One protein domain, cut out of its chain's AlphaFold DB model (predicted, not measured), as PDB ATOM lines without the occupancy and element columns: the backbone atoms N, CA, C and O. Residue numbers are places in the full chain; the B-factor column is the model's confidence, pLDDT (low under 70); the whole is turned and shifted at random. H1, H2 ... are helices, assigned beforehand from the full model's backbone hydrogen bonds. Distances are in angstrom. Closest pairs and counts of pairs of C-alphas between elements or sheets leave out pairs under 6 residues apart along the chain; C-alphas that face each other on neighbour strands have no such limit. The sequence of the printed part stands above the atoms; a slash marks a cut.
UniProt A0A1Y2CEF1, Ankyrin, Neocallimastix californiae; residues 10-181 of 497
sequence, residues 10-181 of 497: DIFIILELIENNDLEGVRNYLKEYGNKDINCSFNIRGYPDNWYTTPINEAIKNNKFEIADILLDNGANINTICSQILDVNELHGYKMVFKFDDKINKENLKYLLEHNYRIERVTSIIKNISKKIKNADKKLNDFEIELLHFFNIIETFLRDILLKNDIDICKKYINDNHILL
ATOM      1  N   ASP A  10      98.446 -32.242 -15.934       80.56
ATOM      2  CA  ASP A  10      98.806 -31.222 -16.904       80.56
ATOM      3  C   ASP A  10      98.288 -29.839 -16.488       80.56
ATOM      4  O   ASP A  10      98.927 -28.827 -16.752       80.56
ATOM      5  N   ILE A  11      97.209 -29.760 -15.703       84.19
ATOM      6  CA  ILE A  11      96.698 -28.462 -15.247       84.19
ATOM      7  C   ILE A  11      97.645 -27.733 -14.285       84.19
ATOM      8  O   ILE A  11      97.712 -26.505 -14.271       84.19
ATOM      9  N   PHE A  12      98.386 -28.475 -13.462       87.81
ATOM     10  CA  PHE A  12      99.336 -27.843 -12.551       87.81
ATOM     11  C   PHE A  12     100.436 -27.133 -13.337       87.81
ATOM     12  O   PHE A  12     100.905 -26.092 -12.893       87.81
ATOM     13  N   ILE A  13     100.746 -27.630 -14.540       92.19
ATOM     14  CA  ILE A  13     101.703 -27.014 -15.454       92.19
ATOM     15  C   ILE A  13     101.192 -25.638 -15.886       92.19
ATOM     16  O   ILE A  13     101.899 -24.658 -15.695       92.19
ATOM     17  N   ILE A  14      99.956 -25.508 -16.394       94.00
ATOM     18  CA  ILE A  14      99.462 -24.183 -16.822       94.00
ATOM     19  C   ILE A  14      99.368 -23.188 -15.658       94.00
ATOM     20  O   ILE A  14      99.680 -22.015 -15.841       94.00
ATOM     21  N   LEU A  15      98.988 -23.635 -14.454       92.44
ATOM     22  CA  LEU A  15      98.948 -22.764 -13.275       92.44
ATOM     23  C   LEU A  15     100.350 -22.298 -12.858       92.44
ATOM     24  O   LEU A  15     100.535 -21.111 -12.612       92.44
ATOM     25  N   GLU A  16     101.339 -23.193 -12.845       93.44
ATOM     26  CA  GLU A  16     102.739 -22.852 -12.565       93.44
ATOM     27  C   GLU A  16     103.304 -21.877 -13.610       93.44
ATOM     28  O   GLU A  16     103.980 -20.908 -13.265       93.44
ATOM     29  N   LEU A  17     102.977 -22.076 -14.890       96.06
ATOM     30  CA  LEU A  17     103.358 -21.160 -15.968       96.06
ATOM     31  C   LEU A  17     102.740 -19.766 -15.774       96.06
ATOM     32  O   LEU A  17     103.431 -18.760 -15.936       96.06
ATOM     33  N   ILE A  18     101.465 -19.687 -15.375       95.38
ATOM     34  CA  ILE A  18     100.790 -18.420 -15.051       95.38
ATOM     35  C   ILE A  18     101.464 -17.728 -13.859       95.38
ATOM     36  O   ILE A  18     101.748 -16.529 -13.925       95.38
ATOM     37  N   GLU A  19     101.734 -18.465 -12.778       93.00
ATOM     38  CA  GLU A  19     102.390 -17.938 -11.573       93.00
ATOM     39  C   GLU A  19     103.785 -17.380 -11.888       93.00
ATOM     40  O   GLU A  19     104.129 -16.277 -11.451       93.00
ATOM     41  N   ASN A  20     104.546 -18.085 -12.727       96.12
ATOM     42  CA  ASN A  20     105.866 -17.669 -13.194       96.12
ATOM     43  C   ASN A  20     105.829 -16.586 -14.288       96.12
ATOM     44  O   ASN A  20     106.883 -16.105 -14.706       96.12
ATOM     45  N   ASN A  21     104.638 -16.157 -14.723       96.88
ATOM     46  CA  ASN A  21     104.433 -15.217 -15.826       96.88
ATOM     47  C   ASN A  21     105.077 -15.663 -17.156       96.88
ATOM     48  O   ASN A  21     105.570 -14.834 -17.924       96.88
ATOM     49  N   ASP A  22     105.101 -16.968 -17.418       97.81
ATOM     50  CA  ASP A  22     105.690 -17.548 -18.623       97.81
ATOM     51  C   ASP A  22     104.682 -17.546 -19.785       97.81
ATOM     52  O   ASP A  22     103.979 -18.525 -20.045       97.81
ATOM     53  N   LEU A  23     104.605 -16.412 -20.487       97.88
ATOM     54  CA  LEU A  23     103.723 -16.207 -21.644       97.88
ATOM     55  C   LEU A  23     103.908 -17.280 -22.724       97.88
ATOM     56  O   LEU A  23     102.930 -17.792 -23.272       97.88
ATOM     57  N   GLU A  24     105.159 -17.605 -23.049       97.81
ATOM     58  CA  GLU A  24     105.481 -18.539 -24.127       97.81
ATOM     59  C   GLU A  24     105.191 -19.979 -23.703       97.81
ATOM     60  O   GLU A  24     104.641 -20.759 -24.482       97.81
ATOM     61  N   GLY A  25     105.459 -20.318 -22.441       96.88
ATOM     62  CA  GLY A  25     105.038 -21.581 -21.851       96.88
ATOM     63  C   GLY A  25     103.522 -21.766 -21.911       96.88
ATOM     64  O   GLY A  25     103.061 -22.819 -22.355       96.88
ATOM     65  N   VAL A  26     102.729 -20.745 -21.559       96.88
ATOM     66  CA  VAL A  26     101.256 -20.810 -21.659       96.88
ATOM     67  C   VAL A  26     100.807 -21.022 -23.108       96.88
ATOM     68  O   VAL A  26      99.950 -21.871 -23.363       96.88
ATOM     69  N   ARG A  27     101.395 -20.311 -24.081       96.94
ATOM     70  CA  ARG A  27     101.075 -20.501 -25.510       96.94
ATOM     71  C   ARG A  27     101.389 -21.918 -25.984       96.94
ATOM     72  O   ARG A  27     100.565 -22.530 -26.664       96.94
ATOM     73  N   ASN A  28     102.556 -22.445 -25.618       96.12
ATOM     74  CA  ASN A  28     102.966 -23.796 -25.989       96.12
ATOM     75  C   ASN A  28     102.075 -24.855 -25.336       96.12
ATOM     76  O   ASN A  28     101.635 -25.776 -26.023       96.12
ATOM     77  N   TYR A  29     101.710 -24.665 -24.066       95.00
ATOM     78  CA  TYR A  29     100.754 -25.522 -23.372       95.00
ATOM     79  C   TYR A  29      99.398 -25.552 -24.095       95.00
ATOM     80  O   TYR A  29      98.891 -26.622 -24.430       95.00
ATOM     81  N   LEU A  30      98.818 -24.391 -24.412       94.94
ATOM     82  CA  LEU A  30      97.527 -24.320 -25.111       94.94
ATOM     83  C   LEU A  30      97.592 -24.936 -26.518       94.94
ATOM     84  O   LEU A  30      96.628 -25.552 -26.967       94.94
ATOM     85  N   LYS A  31      98.737 -24.830 -27.202       95.12
ATOM     86  CA  LYS A  31      98.960 -25.448 -28.516       95.12
ATOM     87  C   LYS A  31      99.055 -26.977 -28.450       95.12
ATOM     88  O   LYS A  31      98.551 -27.645 -29.350       95.12
ATOM     89  N   GLU A  32      99.713 -27.522 -27.429       93.88
ATOM     90  CA  GLU A  32      99.927 -28.965 -27.264       93.88
ATOM     91  C   GLU A  32      98.680 -29.678 -26.719       93.88
ATOM     92  O   GLU A  32      98.273 -30.713 -27.250       93.88
ATOM     93  N   TYR A  33      98.036 -29.099 -25.703       89.75
ATOM     94  CA  TYR A  33      96.935 -29.729 -24.966       89.75
ATOM     95  C   TYR A  33      95.541 -29.237 -25.408       89.75
ATOM     96  O   TYR A  33      94.519 -29.860 -25.094       89.75
ATOM     97  N   GLY A  34      95.479 -28.157 -26.196       89.12
ATOM     98  CA  GLY A  34      94.237 -27.530 -26.650       89.12
ATOM     99  C   GLY A  34      93.439 -26.869 -25.519       89.12
ATOM    100  O   GLY A  34      93.905 -26.700 -24.396       89.12
ATOM    101  N   ASN A  35      92.173 -26.544 -25.799       86.88
ATOM    102  CA  ASN A  35      91.311 -25.787 -24.875       86.88
ATOM    103  C   ASN A  35      90.524 -26.674 -23.894       86.88
ATOM    104  O   ASN A  35      89.596 -26.196 -23.241       86.88
ATOM    105  N   LYS A  36      90.839 -27.976 -23.809       79.88
ATOM    106  CA  LYS A  36      90.009 -28.961 -23.087       79.88
ATOM    107  C   LYS A  36      89.835 -28.636 -21.601       79.88
ATOM    108  O   LYS A  36      88.775 -28.930 -21.060       79.88
ATOM    109  N   ASP A  37      90.817 -27.972 -20.993       82.88
ATOM    110  CA  ASP A  37      90.844 -27.693 -19.553       82.88
ATOM    111  C   ASP A  37      90.881 -26.195 -19.195       82.88
ATOM    112  O   ASP A  37      90.986 -25.838 -18.020       82.88
ATOM    113  N   ILE A  38      90.740 -25.290 -20.172       90.12
ATOM    114  CA  ILE A  38      90.934 -23.841 -19.958       90.12
ATOM    115  C   ILE A  38      89.890 -23.208 -19.014       90.12
ATOM    116  O   ILE A  38      90.141 -22.182 -18.384       90.12
ATOM    117  N   ASN A  39      88.726 -23.851 -18.885       89.38
ATOM    118  CA  ASN A  39      87.618 -23.437 -18.018       89.38
ATOM    119  C   ASN A  39      87.417 -24.355 -16.808       89.38
ATOM    120  O   ASN A  39      86.481 -24.167 -16.031       89.38
ATOM    121  N   CYS A  40      88.256 -25.371 -16.639       85.62
ATOM    122  CA  CYS A  40      88.127 -26.276 -15.511       85.62
ATOM    123  C   CYS A  40      88.555 -25.556 -14.216       85.62
ATOM    124  O   CYS A  40      89.439 -24.698 -14.214       85.62
ATOM    125  N   SER A  41      87.884 -25.871 -13.107       82.12
ATOM    126  CA  SER A  41      88.182 -25.309 -11.788       82.12
ATOM    127  C   SER A  41      88.976 -26.303 -10.947       82.12
ATOM    128  O   SER A  41      88.554 -27.455 -10.826       82.12
ATOM    129  N   PHE A  42      90.056 -25.866 -10.301       77.81
ATOM    130  CA  PHE A  42      91.017 -26.766  -9.660       77.81
ATOM    131  C   PHE A  42      91.325 -26.395  -8.227       77.81
ATOM    132  O   PHE A  42      91.603 -25.236  -7.940       77.81
ATOM    133  N   ASN A  43      91.331 -27.408  -7.361       76.31
ATOM    134  CA  ASN A  43      91.708 -27.268  -5.964       76.31
ATOM    135  C   ASN A  43      93.228 -27.071  -5.834       76.31
ATOM    136  O   ASN A  43      94.002 -27.994  -6.104       76.31
ATOM    137  N   ILE A  44      93.646 -25.887  -5.389       71.75
ATOM    138  CA  ILE A  44      95.044 -25.586  -5.082       71.75
ATOM    139  C   ILE A  44      95.400 -26.249  -3.743       71.75
ATOM    140  O   ILE A  44      95.062 -25.751  -2.664       71.75
ATOM    141  N   ARG A  45      96.089 -27.397  -3.806       65.75
ATOM    142  CA  ARG A  45      96.581 -28.106  -2.612       65.75
ATOM    143  C   ARG A  45      97.487 -27.184  -1.790       65.75
ATOM    144  O   ARG A  45      98.419 -26.600  -2.327       65.75
ATOM    145  N   GLY A  46      97.229 -27.097  -0.486       68.81
ATOM    146  CA  GLY A  46      98.007 -26.274   0.451       68.81
ATOM    147  C   GLY A  46      97.273 -25.036   0.971       68.81
ATOM    148  O   GLY A  46      97.720 -24.453   1.955       68.81
ATOM    149  N   TYR A  47      96.122 -24.676   0.393       64.69
ATOM    150  CA  TYR A  47      95.228 -23.688   0.999       64.69
ATOM    151  C   TYR A  47      94.256 -24.381   1.970       64.69
ATOM    152  O   TYR A  47      93.651 -25.389   1.594       64.69
ATOM    153  N   PRO A  48      94.070 -23.854   3.196       61.56
ATOM    154  CA  PRO A  48      93.252 -24.490   4.238       61.56
ATOM    155  C   PRO A  48      91.777 -24.694   3.845       61.56
ATOM    156  O   PRO A  48      91.105 -25.535   4.435       61.56
ATOM    157  N   ASP A  49      91.300 -24.003   2.804       66.12
ATOM    158  CA  ASP A  49      89.884 -23.951   2.429       66.12
ATOM    159  C   ASP A  49      89.550 -24.614   1.074       66.12
ATOM    160  O   ASP A  49      88.484 -24.346   0.522       66.12
ATOM    161  N   ASN A  50      90.431 -25.440   0.494       64.94
ATOM    162  CA  ASN A  50      90.201 -26.078  -0.818       64.94
ATOM    163  C   ASN A  50      89.802 -25.072  -1.921       64.94
ATOM    164  O   ASN A  50      88.709 -25.137  -2.491       64.94
ATOM    165  N   TRP A  51      90.662 -24.090  -2.198       70.75
ATOM    166  CA  TRP A  51      90.346 -23.047  -3.171       70.75
ATOM    167  C   TRP A  51      90.351 -23.591  -4.592       70.75
ATOM    168  O   TRP A  51      91.370 -24.083  -5.070       70.75
ATOM    169  N   TYR A  52      89.216 -23.438  -5.268       81.81
ATOM    170  CA  TYR A  52      89.089 -23.714  -6.689       81.81
ATOM    171  C   TYR A  52      89.398 -22.452  -7.505       81.81
ATOM    172  O   TYR A  52      88.807 -21.402  -7.238       81.81
ATOM    173  N   THR A  53      90.296 -22.551  -8.487       87.12
ATOM    174  CA  THR A  53      90.599 -21.486  -9.465       87.12
ATOM    175  C   THR A  53      90.553 -22.037 -10.891       87.12
ATOM    176  O   THR A  53      90.740 -23.236 -11.089       87.12
ATOM    177  N   THR A  54      90.310 -21.181 -11.881       91.00
ATOM    178  CA  THR A  54      90.563 -21.514 -13.295       91.00
ATOM    179  C   THR A  54      91.857 -20.821 -13.734       91.00
ATOM    180  O   THR A  54      92.266 -19.855 -13.084       91.00
ATOM    181  N   PRO A  55      92.485 -21.245 -14.843       93.75
ATOM    182  CA  PRO A  55      93.651 -20.557 -15.396       93.75
ATOM    183  C   PRO A  55      93.451 -19.042 -15.564       93.75
ATOM    184  O   PRO A  55      94.268 -18.255 -15.090       93.75
ATOM    185  N   ILE A  56      92.327 -18.605 -16.151       93.94
ATOM    186  CA  ILE A  56      92.057 -17.166 -16.348       93.94
ATOM    187  C   ILE A  56      91.912 -16.423 -15.020       93.94
ATOM    188  O   ILE A  56      92.405 -15.308 -14.861       93.94
ATOM    189  N   ASN A  57      91.302 -17.072 -14.033       90.12
ATOM    190  CA  ASN A  57      91.121 -16.490 -12.716       90.12
ATOM    191  C   ASN A  57      92.454 -16.334 -11.991       90.12
ATOM    192  O   ASN A  57      92.658 -15.319 -11.335       90.12
ATOM    193  N   GLU A  58      93.370 -17.295 -12.135       90.94
ATOM    194  CA  GLU A  58      94.718 -17.180 -11.580       90.94
ATOM    195  C   GLU A  58      95.534 -16.085 -12.280       90.94
ATOM    196  O   GLU A  58      96.238 -15.332 -11.608       90.94
ATOM    197  N   ALA A  59      95.395 -15.930 -13.599       93.50
ATOM    198  CA  ALA A  59      96.069 -14.870 -14.345       93.50
ATOM    199  C   ALA A  59      95.612 -13.475 -13.884       93.50
ATOM    200  O   ALA A  59      96.442 -12.661 -13.481       93.50
ATOM    201  N   ILE A  60      94.298 -13.223 -13.849       91.44
ATOM    202  CA  ILE A  60      93.721 -11.934 -13.418       91.44
ATOM    203  C   ILE A  60      94.111 -11.624 -11.972       91.44
ATOM    204  O   ILE A  60      94.601 -10.544 -11.664       91.44
ATOM    205  N   LYS A  61      93.962 -12.603 -11.083       86.88
ATOM    206  CA  LYS A  61      94.307 -12.507  -9.662       86.88
ATOM    207  C   LYS A  61      95.761 -12.099  -9.401       86.88
ATOM    208  O   LYS A  61      96.027 -11.455  -8.391       86.88
ATOM    209  N   ASN A  62      96.684 -12.459 -10.293       89.50
ATOM    210  CA  ASN A  62      98.102 -12.093 -10.215       89.50
ATOM    211  C   ASN A  62      98.477 -10.937 -11.170       89.50
ATOM    212  O   ASN A  62      99.662 -10.723 -11.433       89.50
ATOM    213  N   ASN A  63      97.487 -10.189 -11.678       92.56
ATOM    214  CA  ASN A  63      97.623  -9.058 -12.608       92.56
ATOM    215  C   ASN A  63      98.368  -9.422 -13.906       92.56
ATOM    216  O   ASN A  63      99.086  -8.601 -14.480       92.56
ATOM    217  N   LYS A  64      98.251 -10.673 -14.358       95.44
ATOM    218  CA  LYS A  64      98.889 -11.180 -15.578       95.44
ATOM    219  C   LYS A  64      97.956 -10.994 -16.773       95.44
ATOM    220  O   LYS A  64      97.519 -11.969 -17.376       95.44
ATOM    221  N   PHE A  65      97.618  -9.741 -17.079       95.44
ATOM    222  CA  PHE A  65      96.606  -9.410 -18.089       95.44
ATOM    223  C   PHE A  65      96.949  -9.944 -19.480       95.44
ATOM    224  O   PHE A  65      96.089 -10.537 -20.109       95.44
ATOM    225  N   GLU A  66      98.217  -9.888 -19.898       97.38
ATOM    226  CA  GLU A  66      98.638 -10.475 -21.181       97.38
ATOM    227  C   GLU A  66      98.396 -11.994 -21.241       97.38
ATOM    228  O   GLU A  66      98.024 -12.530 -22.280       97.38
ATOM    229  N   ILE A  67      98.570 -12.705 -20.121       97.31
ATOM    230  CA  ILE A  67      98.244 -14.136 -20.041       97.31
ATOM    231  C   ILE A  67      96.727 -14.340 -20.041       97.31
ATOM    232  O   ILE A  67      96.235 -15.266 -20.681       97.31
ATOM    233  N   ALA A  68      95.976 -13.483 -19.349       96.25
ATOM    234  CA  ALA A  68      94.519 -13.526 -19.366       96.25
ATOM    235  C   ALA A  68      93.963 -13.304 -20.785       96.25
ATOM    236  O   ALA A  68      93.097 -14.073 -21.198       96.25
ATOM    237  N   ASP A  69      94.531 -12.375 -21.559       96.62
ATOM    238  CA  ASP A  69      94.183 -12.136 -22.966       96.62
ATOM    239  C   ASP A  69      94.436 -13.387 -23.810       96.62
ATOM    240  O   ASP A  69      93.550 -13.847 -24.525       96.62
ATOM    241  N   ILE A  70      95.603 -14.028 -23.646       97.50
ATOM    242  CA  ILE A  70      95.915 -15.301 -24.318       97.50
ATOM    243  C   ILE A  70      94.877 -16.371 -23.975       97.50
ATOM    244  O   ILE A  70      94.458 -17.137 -24.845       97.50
ATOM    245  N   LEU A  71      94.466 -16.459 -22.711       96.31
ATOM    246  CA  LEU A  71      93.477 -17.437 -22.279       96.31
ATOM    247  C   LEU A  71      92.099 -17.130 -22.891       96.31
ATOM    248  O   LEU A  71      91.441 -18.050 -23.379       96.31
ATOM    249  N   LEU A  72      91.680 -15.861 -22.921       95.19
ATOM    250  CA  LEU A  72      90.436 -15.413 -23.562       95.19
ATOM    251  C   LEU A  72      90.422 -15.723 -25.062       95.19
ATOM    252  O   LEU A  72      89.457 -16.314 -25.549       95.19
ATOM    253  N   ASP A  73      91.516 -15.424 -25.765       95.94
ATOM    254  CA  ASP A  73      91.702 -15.734 -27.188       95.94
ATOM    255  C   ASP A  73      91.591 -17.242 -27.471       95.94
ATOM    256  O   ASP A  73      91.185 -17.662 -28.556       95.94
ATOM    257  N   ASN A  74      91.905 -18.075 -26.473       96.19
ATOM    258  CA  ASN A  74      91.775 -19.531 -26.519       96.19
ATOM    259  C   ASN A  74      90.461 -20.043 -25.892       96.19
ATOM    260  O   ASN A  74      90.332 -21.217 -25.548       96.19
ATOM    261  N   GLY A  75      89.438 -19.194 -25.772       94.50
ATOM    262  CA  GLY A  75      88.096 -19.600 -25.350       94.50
ATOM    263  C   GLY A  75      87.934 -19.812 -23.842       94.50
ATOM    264  O   GLY A  75      86.974 -20.465 -23.409       94.50
ATOM    265  N   ALA A  76      88.838 -19.267 -23.023       94.31
ATOM    266  CA  ALA A  76      88.559 -19.102 -21.605       94.31
ATOM    267  C   ALA A  76      87.324 -18.214 -21.433       94.31
ATOM    268  O   ALA A  76      87.150 -17.191 -22.088       94.31
ATOM    269  N   ASN A  77      86.451 -18.607 -20.524       91.50
ATOM    270  CA  ASN A  77      85.259 -17.870 -20.178       91.50
ATOM    271  C   ASN A  77      85.527 -17.127 -18.869       91.50
ATOM    272  O   ASN A  77      85.543 -17.734 -17.794       91.50
ATOM    273  N   ILE A  78      85.673 -15.803 -18.966       89.94
ATOM    274  CA  ILE A  78      85.886 -14.891 -17.829       89.94
ATOM    275  C   ILE A  78      84.781 -14.981 -16.769       89.94
ATOM    276  O   ILE A  78      84.981 -14.651 -15.607       89.94
ATOM    277  N   ASN A  79      83.599 -15.472 -17.154       85.38
ATOM    278  CA  ASN A  79      82.445 -15.627 -16.276       85.38
ATOM    279  C   ASN A  79      82.376 -17.005 -15.597       85.38
ATOM    280  O   ASN A  79      81.381 -17.299 -14.917       85.38
ATOM    281  N   THR A  80      83.388 -17.859 -15.771       85.69
ATOM    282  CA  THR A  80      83.429 -19.194 -15.166       85.69
ATOM    283  C   THR A  80      83.543 -19.094 -13.650       85.69
ATOM    284  O   THR A  80      84.553 -18.645 -13.110       85.69
ATOM    285  N   ILE A  81      82.500 -19.542 -12.944       72.69
ATOM    286  CA  ILE A  81      82.525 -19.674 -11.485       72.69
ATOM    287  C   ILE A  81      83.163 -21.014 -11.149       72.69
ATOM    288  O   ILE A  81      82.759 -22.049 -11.677       72.69
ATOM    289  N   CYS A  82      84.098 -21.020 -10.208       70.56
ATOM    290  CA  CYS A  82      84.504 -22.266  -9.577       70.56
ATOM    291  C   CYS A  82      83.385 -22.744  -8.632       70.56
ATOM    292  O   CYS A  82      83.170 -22.160  -7.573       70.56
ATOM    293  N   SER A  83      82.633 -23.766  -9.045       55.00
ATOM    294  CA  SER A  83      81.330 -24.132  -8.465       55.00
ATOM    295  C   SER A  83      81.372 -25.064  -7.246       55.00
ATOM    296  O   SER A  83      80.323 -25.402  -6.706       55.00
ATOM    297  N   GLN A  84      82.545 -25.523  -6.802       57.66
ATOM    298  CA  GLN A  84      82.609 -26.672  -5.885       57.66
ATOM    299  C   GLN A  84      82.506 -26.348  -4.384       57.66
ATOM    300  O   GLN A  84      82.567 -27.271  -3.573       57.66
ATOM    301  N   ILE A  85      82.279 -25.093  -3.982       55.81
ATOM    302  CA  ILE A  85      81.927 -24.781  -2.586       55.81
ATOM    303  C   ILE A  85      80.408 -24.615  -2.495       55.81
ATOM    304  O   ILE A  85      79.875 -23.517  -2.635       55.81
ATOM    305  N   LEU A  86      79.726 -25.741  -2.274       46.31
ATOM    306  CA  LEU A  86      78.263 -25.896  -2.313       46.31
ATOM    307  C   LEU A  86      77.469 -25.036  -1.304       46.31
ATOM    308  O   LEU A  86      76.247 -25.003  -1.410       46.31
ATOM    309  N   ASP A  87      78.121 -24.303  -0.393       51.81
ATOM    310  CA  ASP A  87      77.448 -23.516   0.661       51.81
ATOM    311  C   ASP A  87      77.729 -21.998   0.652       51.81
ATOM    312  O   ASP A  87      77.176 -21.262   1.468       51.81
ATOM    313  N   VAL A  88      78.525 -21.470  -0.286       52.72
ATOM    314  CA  VAL A  88      78.753 -20.010  -0.423       52.72
ATOM    315  C   VAL A  88      78.615 -19.579  -1.881       52.72
ATOM    316  O   VAL A  88      79.553 -19.115  -2.523       52.72
ATOM    317  N   ASN A  89      77.395 -19.719  -2.401       49.31
ATOM    318  CA  ASN A  89      77.031 -19.470  -3.802       49.31
ATOM    319  C   ASN A  89      77.168 -18.016  -4.292       49.31
ATOM    320  O   ASN A  89      76.890 -17.749  -5.457       49.31
ATOM    321  N   GLU A  90      77.626 -17.074  -3.467       54.69
ATOM    322  CA  GLU A  90      77.811 -15.685  -3.905       54.69
ATOM    323  C   GLU A  90      79.286 -15.261  -3.902       54.69
ATOM    324  O   GLU A  90      79.712 -14.585  -4.828       54.69
ATOM    325  N   LEU A  91      80.130 -15.722  -2.968       54.09
ATOM    326  CA  LEU A  91      81.439 -15.087  -2.736       54.09
ATOM    327  C   LEU A  91      82.581 -15.427  -3.712       54.09
ATOM    328  O   LEU A  91      83.629 -14.781  -3.669       54.09
ATOM    329  N   HIS A  92      82.439 -16.432  -4.576       55.47
ATOM    330  CA  HIS A  92      83.613 -16.989  -5.266       55.47
ATOM    331  C   HIS A  92      84.050 -16.207  -6.510       55.47
ATOM    332  O   HIS A  92      85.247 -16.050  -6.734       55.47
ATOM    333  N   GLY A  93      83.107 -15.640  -7.272       55.25
ATOM    334  CA  GLY A  93      83.438 -14.690  -8.346       55.25
ATOM    335  C   GLY A  93      84.079 -13.402  -7.813       55.25
ATOM    336  O   GLY A  93      84.787 -12.709  -8.533       55.25
ATOM    337  N   TYR A  94      83.876 -13.103  -6.527       59.25
ATOM    338  CA  TYR A  94      84.444 -11.932  -5.863       59.25
ATOM    339  C   TYR A  94      85.918 -12.151  -5.542       59.25
ATOM    340  O   TYR A  94      86.740 -11.301  -5.855       59.25
ATOM    341  N   LYS A  95      86.305 -13.333  -5.054       60.91
ATOM    342  CA  LYS A  95      87.713 -13.653  -4.750       60.91
ATOM    343  C   LYS A  95      88.670 -13.583  -5.955       60.91
ATOM    344  O   LYS A  95      89.875 -13.556  -5.757       60.91
ATOM    345  N   MET A  96      88.175 -13.540  -7.194       58.19
ATOM    346  CA  MET A  96      89.011 -13.337  -8.392       58.19
ATOM    347  C   MET A  96      89.411 -11.874  -8.591       58.19
ATOM    348  O   MET A  96      90.511 -11.590  -9.052       58.19
ATOM    349  N   VAL A  97      88.536 -10.947  -8.196       55.06
ATOM    350  CA  VAL A  97      88.842  -9.509  -8.153       55.06
ATOM    351  C   VAL A  97      89.739  -9.191  -6.940       55.06
ATOM    352  O   VAL A  97      90.457  -8.192  -6.948       55.06
ATOM    353  N   PHE A  98      89.735 -10.055  -5.912       59.22
ATOM    354  CA  PHE A  98      90.352  -9.807  -4.601       59.22
ATOM    355  C   PHE A  98      91.451 -10.817  -4.239       59.22
ATOM    356  O   PHE A  98      91.177 -11.931  -3.797       59.22
ATOM    357  N   LYS A  99      92.715 -10.393  -4.331       55.12
ATOM    358  CA  LYS A  99      93.861 -11.011  -3.638       55.12
ATOM    359  C   LYS A  99      94.942  -9.935  -3.481       55.12
ATOM    360  O   LYS A  99      95.141  -9.180  -4.422       55.12
ATOM    361  N   PHE A 100      95.710  -9.775  -2.410       43.75
ATOM    362  CA  PHE A 100      95.684 -10.212  -1.011       43.75
ATOM    363  C   PHE A 100      95.367  -8.956  -0.150       43.75
ATOM    364  O   PHE A 100      95.539  -7.844  -0.639       43.75
ATOM    365  N   ASP A 101      94.930  -9.115   1.103       53.88
ATOM    366  CA  ASP A 101      94.654  -8.027   2.079       53.88
ATOM    367  C   ASP A 101      93.306  -7.279   1.963       53.88
ATOM    368  O   ASP A 101      93.220  -6.106   2.321       53.88
ATOM    369  N   ASP A 102      92.236  -7.938   1.503       54.69
ATOM    370  CA  ASP A 102      90.859  -7.391   1.505       54.69
ATOM    371  C   ASP A 102      90.641  -6.100   0.679       54.69
ATOM    372  O   ASP A 102      89.619  -5.429   0.837       54.69
ATOM    373  N   LYS A 103      91.556  -5.759  -0.241       58.22
ATOM    374  CA  LYS A 103      91.442  -4.581  -1.121       58.22
ATOM    375  C   LYS A 103      91.061  -4.946  -2.554       58.22
ATOM    376  O   LYS A 103      91.543  -5.931  -3.117       58.22
ATOM    377  N   ILE A 104      90.218  -4.115  -3.161       64.12
ATOM    378  CA  ILE A 104      89.860  -4.145  -4.578       64.12
ATOM    379  C   ILE A 104      91.067  -3.711  -5.395       64.12
ATOM    380  O   ILE A 104      91.482  -2.550  -5.371       64.12
ATOM    381  N   ASN A 105      91.600  -4.631  -6.195       76.25
ATOM    382  CA  ASN A 105      92.548  -4.247  -7.222       76.25
ATOM    383  C   ASN A 105      91.796  -3.552  -8.369       76.25
ATOM    384  O   ASN A 105      91.070  -4.187  -9.137       76.25
ATOM    385  N   LYS A 106      91.973  -2.229  -8.469       74.50
ATOM    386  CA  LYS A 106      91.337  -1.388  -9.494       74.50
ATOM    387  C   LYS A 106      91.675  -1.835 -10.916       74.50
ATOM    388  O   LYS A 106      90.795  -1.777 -11.769       74.50
ATOM    389  N   GLU A 107      92.899  -2.304 -11.156       82.75
ATOM    390  CA  GLU A 107      93.326  -2.774 -12.478       82.75
ATOM    391  C   GLU A 107      92.615  -4.077 -12.852       82.75
ATOM    392  O   GLU A 107      92.101  -4.191 -13.959       82.75
ATOM    393  N   ASN A 108      92.468  -5.018 -11.913       85.00
ATOM    394  CA  ASN A 108      91.726  -6.262 -12.168       85.00
ATOM    395  C   ASN A 108      90.264  -5.984 -12.483       85.00
ATOM    396  O   ASN A 108      89.683  -6.594 -13.373       85.00
ATOM    397  N   LEU A 109      89.664  -5.050 -11.750       75.94
ATOM    398  CA  LEU A 109      88.277  -4.677 -11.960       75.94
ATOM    399  C   LEU A 109      88.066  -3.973 -13.302       75.94
ATOM    400  O   LEU A 109      87.118  -4.295 -14.016       75.94
ATOM    401  N   LYS A 110      88.964  -3.050 -13.655       79.19
ATOM    402  CA  LYS A 110      88.978  -2.410 -14.969       79.19
ATOM    403  C   LYS A 110      89.104  -3.455 -16.079       79.19
ATOM    404  O   LYS A 110      88.279  -3.465 -16.984       79.19
ATOM    405  N   TYR A 111      90.055  -4.378 -15.947       85.81
ATOM    406  CA  TYR A 111      90.262  -5.462 -16.900       85.81
ATOM    407  C   TYR A 111      89.010  -6.339 -17.063       85.81
ATOM    408  O   TYR A 111      88.580  -6.604 -18.181       85.81
ATOM    409  N   LEU A 112      88.381  -6.751 -15.957       85.38
ATOM    410  CA  LEU A 112      87.153  -7.552 -15.979       85.38
ATOM    411  C   LEU A 112      86.009  -6.835 -16.711       85.38
ATOM    412  O   LEU A 112      85.289  -7.466 -17.484       85.38
ATOM    413  N   LEU A 113      85.845  -5.528 -16.485       73.88
ATOM    414  CA  LEU A 113      84.841  -4.729 -17.188       73.88
ATOM    415  C   LEU A 113      85.115  -4.637 -18.689       73.88
ATOM    416  O   LEU A 113      84.202  -4.838 -19.484       73.88
ATOM    417  N   GLU A 114      86.364  -4.369 -19.071       80.69
ATOM    418  CA  GLU A 114      86.778  -4.256 -20.476       80.69
ATOM    419  C   GLU A 114      86.597  -5.571 -21.255       80.69
ATOM    420  O   GLU A 114      86.473  -5.543 -22.477       80.69
ATOM    421  N   HIS A 115      86.519  -6.707 -20.553       86.44
ATOM    422  CA  HIS A 115      86.398  -8.048 -21.131       86.44
ATOM    423  C   HIS A 115      85.049  -8.723 -20.834       86.44
ATOM    424  O   HIS A 115      84.962  -9.949 -20.753       86.44
ATOM    425  N   ASN A 116      83.974  -7.940 -20.701       79.69
ATOM    426  CA  ASN A 116      82.591  -8.435 -20.649       79.69
ATOM    427  C   ASN A 116      82.295  -9.359 -19.448       79.69
ATOM    428  O   ASN A 116      81.492 -10.303 -19.534       79.69
ATOM    429  N   TYR A 117      82.931  -9.109 -18.299       82.12
ATOM    430  CA  TYR A 117      82.557  -9.771 -17.052       82.12
ATOM    431  C   TYR A 117      81.136  -9.361 -16.634       82.12
ATOM    432  O   TYR A 117      80.794  -8.181 -16.586       82.12
ATOM    433  N   ARG A 118      80.281 -10.340 -16.321       75.19
ATOM    434  CA  ARG A 118      78.854 -10.131 -16.031       75.19
ATOM    435  C   ARG A 118      78.658  -9.292 -14.767       75.19
ATOM    436  O   ARG A 118      78.762  -9.802 -13.647       75.19
ATOM    437  N   ILE A 119      78.278  -8.030 -14.971       67.19
ATOM    438  CA  ILE A 119      78.004  -7.042 -13.918       67.19
ATOM    439  C   ILE A 119      76.889  -7.497 -12.974       67.19
ATOM    440  O   ILE A 119      76.994  -7.223 -11.785       67.19
ATOM    441  N   GLU A 120      75.902  -8.272 -13.445       66.81
ATOM    442  CA  GLU A 120      74.781  -8.798 -12.637       66.81
ATOM    443  C   GLU A 120      75.235  -9.417 -11.301       66.81
ATOM    444  O   GLU A 120      74.579  -9.283 -10.262       66.81
ATOM    445  N   ARG A 121      76.405 -10.074 -11.310       67.56
ATOM    446  CA  ARG A 121      77.002 -10.676 -10.111       67.56
ATOM    447  C   ARG A 121      77.578  -9.646  -9.155       67.56
ATOM    448  O   ARG A 121      77.600  -9.895  -7.959       67.56
ATOM    449  N   VAL A 122      78.065  -8.519  -9.651       67.56
ATOM    450  CA  VAL A 122      78.503  -7.387  -8.826       67.56
ATOM    451  C   VAL A 122      77.278  -6.674  -8.249       67.56
ATOM    452  O   VAL A 122      77.249  -6.342  -7.062       67.56
ATOM    453  N   THR A 123      76.214  -6.538  -9.046       63.31
ATOM    454  CA  THR A 123      74.952  -5.909  -8.649       63.31
ATOM    455  C   THR A 123      74.284  -6.620  -7.467       63.31
ATOM    456  O   THR A 123      73.760  -5.959  -6.565       63.31
ATOM    457  N   SER A 124      74.311  -7.959  -7.415       65.94
ATOM    458  CA  SER A 124      73.768  -8.717  -6.274       65.94
ATOM    459  C   SER A 124      74.515  -8.428  -4.966       65.94
ATOM    460  O   SER A 124      73.867  -8.222  -3.935       65.94
ATOM    461  N   ILE A 125      75.850  -8.288  -5.003       66.44
ATOM    462  CA  ILE A 125      76.634  -7.867  -3.828       66.44
ATOM    463  C   ILE A 125      76.156  -6.519  -3.347       66.44
ATOM    464  O   ILE A 125      75.970  -6.314  -2.156       66.44
ATOM    465  N   ILE A 126      75.957  -5.583  -4.265       66.38
ATOM    466  CA  ILE A 126      75.661  -4.206  -3.887       66.38
ATOM    467  C   ILE A 126      74.270  -4.077  -3.338       66.38
ATOM    468  O   ILE A 126      74.069  -3.314  -2.397       66.38
ATOM    469  N   LYS A 127      73.326  -4.878  -3.828       68.31
ATOM    470  CA  LYS A 127      72.026  -5.031  -3.176       68.31
ATOM    471  C   LYS A 127      72.191  -5.560  -1.749       68.31
ATOM    472  O   LYS A 127      71.590  -4.997  -0.832       68.31
ATOM    473  N   ASN A 128      73.049  -6.557  -1.530       66.69
ATOM    474  CA  ASN A 128      73.340  -7.092  -0.196       66.69
ATOM    475  C   ASN A 128      74.028  -6.060   0.721       66.69
ATOM    476  O   ASN A 128      73.597  -5.877   1.860       66.69
ATOM    477  N   ILE A 129      75.029  -5.326   0.228       66.06
ATOM    478  CA  ILE A 129      75.709  -4.231   0.938       66.06
ATOM    479  C   ILE A 129      74.716  -3.118   1.264       66.06
ATOM    480  O   ILE A 129      74.604  -2.702   2.413       66.06
ATOM    481  N   SER A 130      73.921  -2.682   0.289       66.56
ATOM    482  CA  SER A 130      72.891  -1.655   0.473       66.56
ATOM    483  C   SER A 130      71.871  -2.069   1.533       66.56
ATOM    484  O   SER A 130      71.474  -1.248   2.360       66.56
ATOM    485  N   LYS A 131      71.484  -3.351   1.572       72.75
ATOM    486  CA  LYS A 131      70.618  -3.904   2.622       72.75
ATOM    487  C   LYS A 131      71.296  -3.868   3.998       72.75
ATOM    488  O   LYS A 131      70.655  -3.455   4.962       72.75
ATOM    489  N   LYS A 132      72.587  -4.219   4.095       73.62
ATOM    490  CA  LYS A 132      73.368  -4.091   5.343       73.62
ATOM    491  C   LYS A 132      73.429  -2.641   5.837       73.62
ATOM    492  O   LYS A 132      73.223  -2.409   7.024       73.62
ATOM    493  N   ILE A 133      73.639  -1.674   4.935       70.06
ATOM    494  CA  ILE A 133      73.645  -0.237   5.265       70.06
ATOM    495  C   ILE A 133      72.283   0.206   5.803       70.06
ATOM    496  O   ILE A 133      72.225   0.899   6.817       70.06
ATOM    497  N   LYS A 134      71.188  -0.184   5.134       72.25
ATOM    498  CA  LYS A 134      69.818   0.194   5.526       72.25
ATOM    499  C   LYS A 134      69.427  -0.330   6.897       72.25
ATOM    500  O   LYS A 134      68.755   0.376   7.638       72.25
ATOM    501  N   ASN A 135      69.879  -1.531   7.238       75.56
ATOM    502  CA  ASN A 135      69.598  -2.128   8.538       75.56
ATOM    503  C   ASN A 135      70.422  -1.501   9.677       75.56
ATOM    504  O   ASN A 135      70.276  -1.931  10.812       75.56
ATOM    505  N   ALA A 136      71.282  -0.510   9.386       60.91
ATOM    506  CA  ALA A 136      72.179   0.162  10.335       60.91
ATOM    507  C   ALA A 136      73.089  -0.787  11.142       60.91
ATOM    508  O   ALA A 136      73.727  -0.363  12.103       60.91
ATOM    509  N   ASP A 137      73.170  -2.059  10.746       54.44
ATOM    510  CA  ASP A 137      73.507  -3.119  11.696       54.44
ATOM    511  C   ASP A 137      74.995  -3.482  11.712       54.44
ATOM    512  O   ASP A 137      75.457  -4.162  12.622       54.44
ATOM    513  N   LYS A 138      75.799  -3.037  10.736       63.50
ATOM    514  CA  LYS A 138      77.241  -3.333  10.704       63.50
ATOM    515  C   LYS A 138      78.051  -2.214  10.059       63.50
ATOM    516  O   LYS A 138      77.635  -1.626   9.062       63.50
ATOM    517  N   LYS A 139      79.249  -1.970  10.609       77.38
ATOM    518  CA  LYS A 139      80.325  -1.273   9.890       77.38
ATOM    519  C   LYS A 139      80.569  -2.018   8.581       77.38
ATOM    520  O   LYS A 139      80.763  -3.233   8.607       77.38
ATOM    521  N   LEU A 140      80.552  -1.278   7.477       72.62
ATOM    522  CA  LEU A 140      81.060  -1.788   6.214       72.62
ATOM    523  C   LEU A 140      82.546  -2.087   6.378       72.62
ATOM    524  O   LEU A 140      83.249  -1.324   7.047       72.62
ATOM    525  N   ASN A 141      83.009  -3.185   5.794       74.62
ATOM    526  CA  ASN A 141      84.446  -3.394   5.657       74.62
ATOM    527  C   ASN A 141      84.989  -2.556   4.483       74.62
ATOM    528  O   ASN A 141      84.222  -2.032   3.670       74.62
ATOM    529  N   ASP A 142      86.311  -2.405   4.412       67.50
ATOM    530  CA  ASP A 142      86.970  -1.576   3.392       67.50
ATOM    531  C   ASP A 142      86.608  -2.030   1.967       67.50
ATOM    532  O   ASP A 142      86.352  -1.205   1.091       67.50
ATOM    533  N   PHE A 143      86.444  -3.341   1.774       62.69
ATOM    534  CA  PHE A 143      85.979  -3.941   0.529       62.69
ATOM    535  C   PHE A 143      84.586  -3.440   0.096       62.69
ATOM    536  O   PHE A 143      84.392  -3.006  -1.041       62.69
ATOM    537  N   GLU A 144      83.601  -3.468   0.996       68.12
ATOM    538  CA  GLU A 144      82.240  -3.007   0.708       68.12
ATOM    539  C   GLU A 144      82.211  -1.506   0.369       68.12
ATOM    540  O   GLU A 144      81.399  -1.075  -0.452       68.12
ATOM    541  N   ILE A 145      83.116  -0.714   0.954       68.88
ATOM    542  CA  ILE A 145      83.280   0.715   0.646       68.88
ATOM    543  C   ILE A 145      83.847   0.907  -0.763       68.88
ATOM    544  O   ILE A 145      83.309   1.700  -1.541       68.88
ATOM    545  N   GLU A 146      84.904   0.182  -1.121       65.31
ATOM    546  CA  GLU A 146      85.523   0.274  -2.445       65.31
ATOM    547  C   GLU A 146      84.569  -0.191  -3.558       65.31
ATOM    548  O   GLU A 146      84.527   0.408  -4.634       65.31
ATOM    549  N   LEU A 147      83.729  -1.194  -3.288       68.06
ATOM    550  CA  LEU A 147      82.732  -1.675  -4.242       68.06
ATOM    551  C   LEU A 147      81.610  -0.644  -4.475       68.06
ATOM    552  O   LEU A 147      81.145  -0.465  -5.601       68.06
ATOM    553  N   LEU A 148      81.205   0.084  -3.428       69.94
ATOM    554  CA  LEU A 148      80.290   1.225  -3.561       69.94
ATOM    555  C   LEU A 148      80.927   2.365  -4.360       69.94
ATOM    556  O   LEU A 148      80.263   2.965  -5.201       69.94
ATOM    557  N   HIS A 149      82.211   2.657  -4.123       70.62
ATOM    558  CA  HIS A 149      82.956   3.631  -4.922       70.62
ATOM    559  C   HIS A 149      82.974   3.236  -6.398       70.62
ATOM    560  O   HIS A 149      82.754   4.082  -7.259       70.62
ATOM    561  N   PHE A 150      83.180   1.957  -6.694       69.81
ATOM    562  CA  PHE A 150      83.152   1.448  -8.055       69.81
ATOM    563  C   PHE A 150      81.788   1.603  -8.736       69.81
ATOM    564  O   PHE A 150      81.725   2.054  -9.877       69.81
ATOM    565  N   PHE A 151      80.687   1.302  -8.043       72.69
ATOM    566  CA  PHE A 151      79.360   1.535  -8.618       72.69
ATOM    567  C   PHE A 151      79.083   3.004  -8.872       72.69
ATOM    568  O   PHE A 151      78.545   3.338  -9.922       72.69
ATOM    569  N   ASN A 152      79.537   3.877  -7.974       75.94
ATOM    570  CA  ASN A 152      79.483   5.309  -8.228       75.94
ATOM    571  C   ASN A 152      80.289   5.683  -9.484       75.94
ATOM    572  O   ASN A 152      79.832   6.535 -10.230       75.94
ATOM    573  N   ILE A 153      81.431   5.040  -9.769       75.44
ATOM    574  CA  ILE A 153      82.210   5.286 -11.001       75.44
ATOM    575  C   ILE A 153      81.431   4.860 -12.250       75.44
ATOM    576  O   ILE A 153      81.343   5.644 -13.191       75.44
ATOM    577  N   ILE A 154      80.852   3.652 -12.263       76.31
ATOM    578  CA  ILE A 154      80.013   3.182 -13.381       76.31
ATOM    579  C   ILE A 154      78.845   4.150 -13.593       76.31
ATOM    580  O   ILE A 154      78.595   4.590 -14.714       76.31
ATOM    581  N   GLU A 155      78.167   4.526 -12.509       82.88
ATOM    582  CA  GLU A 155      77.062   5.477 -12.531       82.88
ATOM    583  C   GLU A 155      77.504   6.839 -13.088       82.88
ATOM    584  O   GLU A 155      76.856   7.372 -13.985       82.88
ATOM    585  N   THR A 156      78.630   7.389 -12.619       83.25
ATOM    586  CA  THR A 156      79.210   8.643 -13.123       83.25
ATOM    587  C   THR A 156      79.540   8.555 -14.610       83.25
ATOM    588  O   THR A 156      79.163   9.443 -15.368       83.25
ATOM    589  N   PHE A 157      80.171   7.474 -15.058       81.75
ATOM    590  CA  PHE A 157      80.549   7.324 -16.460       81.75
ATOM    591  C   PHE A 157      79.325   7.196 -17.381       81.75
ATOM    592  O   PHE A 157      79.270   7.814 -18.445       81.75
ATOM    593  N   LEU A 158      78.297   6.459 -16.950       86.25
ATOM    594  CA  LEU A 158      77.011   6.391 -17.647       86.25
ATOM    595  C   LEU A 158      76.314   7.748 -17.706       86.25
ATOM    596  O   LEU A 158      75.791   8.108 -18.760       86.25
ATOM    597  N   ARG A 159      76.331   8.517 -16.611       90.25
ATOM    598  CA  ARG A 159      75.804   9.889 -16.587       90.25
ATOM    599  C   ARG A 159      76.506  10.748 -17.641       90.25
ATOM    600  O   ARG A 159      75.827  11.379 -18.448       90.25
ATOM    601  N   ASP A 160      77.832  10.692 -17.716       88.69
ATOM    602  CA  ASP A 160      78.610  11.440 -18.710       88.69
ATOM    603  C   ASP A 160      78.288  11.010 -20.149       88.69
ATOM    604  O   ASP A 160      78.131  11.850 -21.036       88.69
ATOM    605  N   ILE A 161      78.144   9.704 -20.402       88.88
ATOM    606  CA  ILE A 161      77.754   9.192 -21.725       88.88
ATOM    607  C   ILE A 161      76.335   9.626 -22.103       88.88
ATOM    608  O   ILE A 161      76.081   9.967 -23.263       88.88
ATOM    609  N   LEU A 162      75.396   9.625 -21.156       91.06
ATOM    610  CA  LEU A 162      74.026  10.064 -21.413       91.06
ATOM    611  C   LEU A 162      73.970  11.536 -21.817       91.06
ATOM    612  O   LEU A 162      73.244  11.862 -22.755       91.06
ATOM    613  N   LEU A 163      74.783  12.387 -21.188       91.94
ATOM    614  CA  LEU A 163      74.842  13.821 -21.477       91.94
ATOM    615  C   LEU A 163      75.510  14.164 -22.819       91.94
ATOM    616  O   LEU A 163      75.246  15.229 -23.377       91.94
ATOM    617  N   LYS A 164      76.353  13.286 -23.376       90.75
ATOM    618  CA  LYS A 164      76.891  13.468 -24.738       90.75
ATOM    619  C   LYS A 164      75.754  13.381 -25.756       90.75
ATOM    620  O   LYS A 164      74.886  12.534 -25.611       90.75
ATOM    621  N   ASN A 165      75.745  14.168 -26.829       85.88
ATOM    622  CA  ASN A 165      74.667  14.105 -27.832       85.88
ATOM    623  C   ASN A 165      74.858  12.972 -28.867       85.88
ATOM    624  O   ASN A 165      74.722  13.184 -30.066       85.88
ATOM    625  N   ASP A 166      75.235  11.781 -28.402       92.50
ATOM    626  CA  ASP A 166      75.514  10.614 -29.243       92.50
ATOM    627  C   ASP A 166      74.883   9.364 -28.611       92.50
ATOM    628  O   ASP A 166      75.239   8.953 -27.498       92.50
ATOM    629  N   ILE A 167      73.868   8.815 -29.282       94.75
ATOM    630  CA  ILE A 167      73.152   7.613 -28.841       94.75
ATOM    631  C   ILE A 167      73.927   6.333 -29.151       94.75
ATOM    632  O   ILE A 167      73.805   5.369 -28.396       94.75
ATOM    633  N   ASP A 168      74.756   6.321 -30.190       95.06
ATOM    634  CA  ASP A 168      75.490   5.132 -30.612       95.06
ATOM    635  C   ASP A 168      76.612   4.818 -29.628       95.06
ATOM    636  O   ASP A 168      76.785   3.659 -29.253       95.06
ATOM    637  N   ILE A 169      77.283   5.844 -29.092       89.62
ATOM    638  CA  ILE A 169      78.231   5.677 -27.977       89.62
ATOM    639  C   ILE A 169      77.530   5.070 -26.753       89.62
ATOM    640  O   ILE A 169      78.080   4.183 -26.102       89.62
ATOM    641  N   CYS A 170      76.311   5.522 -26.445       89.81
ATOM    642  CA  CYS A 170      75.535   5.013 -25.314       89.81
ATOM    643  C   CYS A 170      75.129   3.549 -25.508       89.81
ATOM    644  O   CYS A 170      75.394   2.721 -24.637       89.81
ATOM    645  N   LYS A 171      74.560   3.219 -26.673       93.94
ATOM    646  CA  LYS A 171      74.193   1.850 -27.057       93.94
ATOM    647  C   LYS A 171      75.398   0.925 -27.026       93.94
ATOM    648  O   LYS A 171      75.334  -0.122 -26.390       93.94
ATOM    649  N   LYS A 172      76.496   1.331 -27.668       89.75
ATOM    650  CA  LYS A 172      77.746   0.574 -27.704       89.75
ATOM    651  C   LYS A 172      78.251   0.301 -26.294       89.75
ATOM    652  O   LYS A 172      78.451  -0.851 -25.950       89.75
ATOM    653  N   TYR A 173      78.368   1.328 -25.453       84.50
ATOM    654  CA  TYR A 173      78.853   1.149 -24.086       84.50
ATOM    655  C   TYR A 173      77.977   0.186 -23.272       84.50
ATOM    656  O   TYR A 173      78.500  -0.713 -22.618       84.50
ATOM    657  N   ILE A 174      76.653   0.343 -23.340       85.75
ATOM    658  CA  ILE A 174      75.706  -0.523 -22.626       85.75
ATOM    659  C   ILE A 174      75.793  -1.972 -23.120       85.75
ATOM    660  O   ILE A 174      75.808  -2.889 -22.300       85.75
ATOM    661  N   ASN A 175      75.887  -2.176 -24.437       86.56
ATOM    662  CA  ASN A 175      75.945  -3.503 -25.047       86.56
ATOM    663  C   ASN A 175      77.281  -4.202 -24.793       86.56
ATOM    664  O   ASN A 175      77.272  -5.355 -24.365       86.56
ATOM    665  N   ASP A 176      78.395  -3.499 -25.018       81.19
ATOM    666  CA  ASP A 176      79.750  -4.016 -24.822       81.19
ATOM    667  C   ASP A 176      79.924  -4.444 -23.358       81.19
ATOM    668  O   ASP A 176      80.355  -5.551 -23.084       81.19
ATOM    669  N   ASN A 177      79.457  -3.639 -22.398       75.50
ATOM    670  CA  ASN A 177      79.611  -3.944 -20.970       75.50
ATOM    671  C   ASN A 177      78.471  -4.804 -20.389       75.50
ATOM    672  O   ASN A 177      78.414  -5.004 -19.175       75.50
ATOM    673  N   HIS A 178      77.536  -5.281 -21.221       77.94
ATOM    674  CA  HIS A 178      76.349  -6.034 -20.797       77.94
ATOM    675  C   HIS A 178      75.595  -5.387 -19.616       77.94
ATOM    676  O   HIS A 178      75.165  -6.062 -18.677       77.94
ATOM    677  N   ILE A 179      75.447  -4.058 -19.647       81.88
ATOM    678  CA  ILE A 179      74.812  -3.300 -18.568       81.88
ATOM    679  C   ILE A 179      73.298  -3.452 -18.677       81.88
ATOM    680  O   ILE A 179      72.654  -2.915 -19.576       81.88
ATOM    681  N   LEU A 180      72.698  -4.122 -17.698       83.25
ATOM    682  CA  LEU A 180      71.254  -4.085 -17.523       83.25
ATOM    683  C   LEU A 180      70.859  -2.742 -16.902       83.25
ATOM    684  O   LEU A 180      71.051  -2.531 -15.711       83.25
ATOM    685  N   LEU A 181      70.262  -1.829 -17.672       87.00
ATOM    686  CA  LEU A 181      69.922  -0.481 -17.181       87.00
ATOM    687  C   LEU A 181      69.066  -0.476 -15.905       87.00
ATOM    688  O   LEU A 181      69.272   0.356 -15.026       87.00
TER     689      LEU A 181
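AT A GLANCE: This is residues 10 to 181 of the 497 residues of the protein "Ankyrin" of Neocallimastix californiae (UniProt A0A1Y2CEF1). Two helical hairpins, H1 with H2 and H3 with H4, stack side by side at one end; H5 and H6 fill the middle, and at the far end the long helix H8 stands with H7 by its first part and H9 folded back by its last part. Two long links, residues 34 to 54 and 74 to 93, loop out beyond H1 and H3, on the side away from H2 and H4. The printed part has 172 residues with nine named helices, H1 to H9 in order along the chain, and no named strand: the class is all helix. It is compact, with a radius of gyration of the C-alphas of 17.7 A, and spans 49 by 43 by 24 A.

HOW THE PARTS SIT: H1, residues 10 to 19, and H2, residues 23 to 33, are a hairpin: they touch, closest at the C-alphas of Leu 17 and Val 26, 6.1 A apart, and run opposite ways at a shallow tilt of 14 degrees. H3, residues 55 to 61, and H4, residues 65 to 73, are a second hairpin, closest at the C-alphas of Ile 56 and Ala 68, 5.3 A apart, at a shallow tilt of 30 degrees. H3 touches H1, with the C-alphas of Ile 18 and Ala 59 closest at 5.9 A; they run the same way at a shallow tilt of 21 degrees. H4 touches H2, with the C-alphas of Leu 23 and Ile 67 closest at 6.1 A. H5, residues 94 to 97, touches H3, with the C-alphas of Lys 61 and Met 96 closest at 5.5 A; H3 is the hub, touching three helices. H6, residues 106 to 114, touches no helix but is close to H3, not clearly touching, with the C-alphas of Ile 60 and Asn 108 closest at 6.1 A. H7, residues 120 to 134, only just touches H8, residues 142 to 163, with 3 pairs of C-alphas within 8 A, the closest Ile 129 and Glu 144 at 6.6 A; their tilt is steep, 65 degrees. H6 and H8 are near each other. H8 and H9, residues 167 to 176, are a hairpin, closest at the C-alphas of Ile 161 and Cys 170, 5.9 A apart; H8 touches H9 with residues 158 to 162 alone. Every O i to N i+4 pair is within hydrogen-bond range in H1, H2, H3, H4, H6, H8 and H9, and 10 of 11 in H7; H5 is too short for such a pair.

IN THESE COORDINATES: H1 begins at C-alpha 10, (98.806, -31.222, -16.904). From first to last C-alpha, H2 measures 15.5 A, H7 20.9 A and H8 31.7 A. H8 begins at C-alpha 142, (86.970, -1.576, 3.392), and H9 ends at C-alpha 176, (79.750, -4.016, -24.822).

THE WHOLE: The C-alphas farthest apart, of Glu 32 and Ala 136, are 55.1 A apart. The printed part has no cut. The links H2 to H3 and H4 to H5 are long. The mean pLDDT of the printed part is 79.2; 51 residues are under 70, among them residues 83 to 104 and 119 to 130.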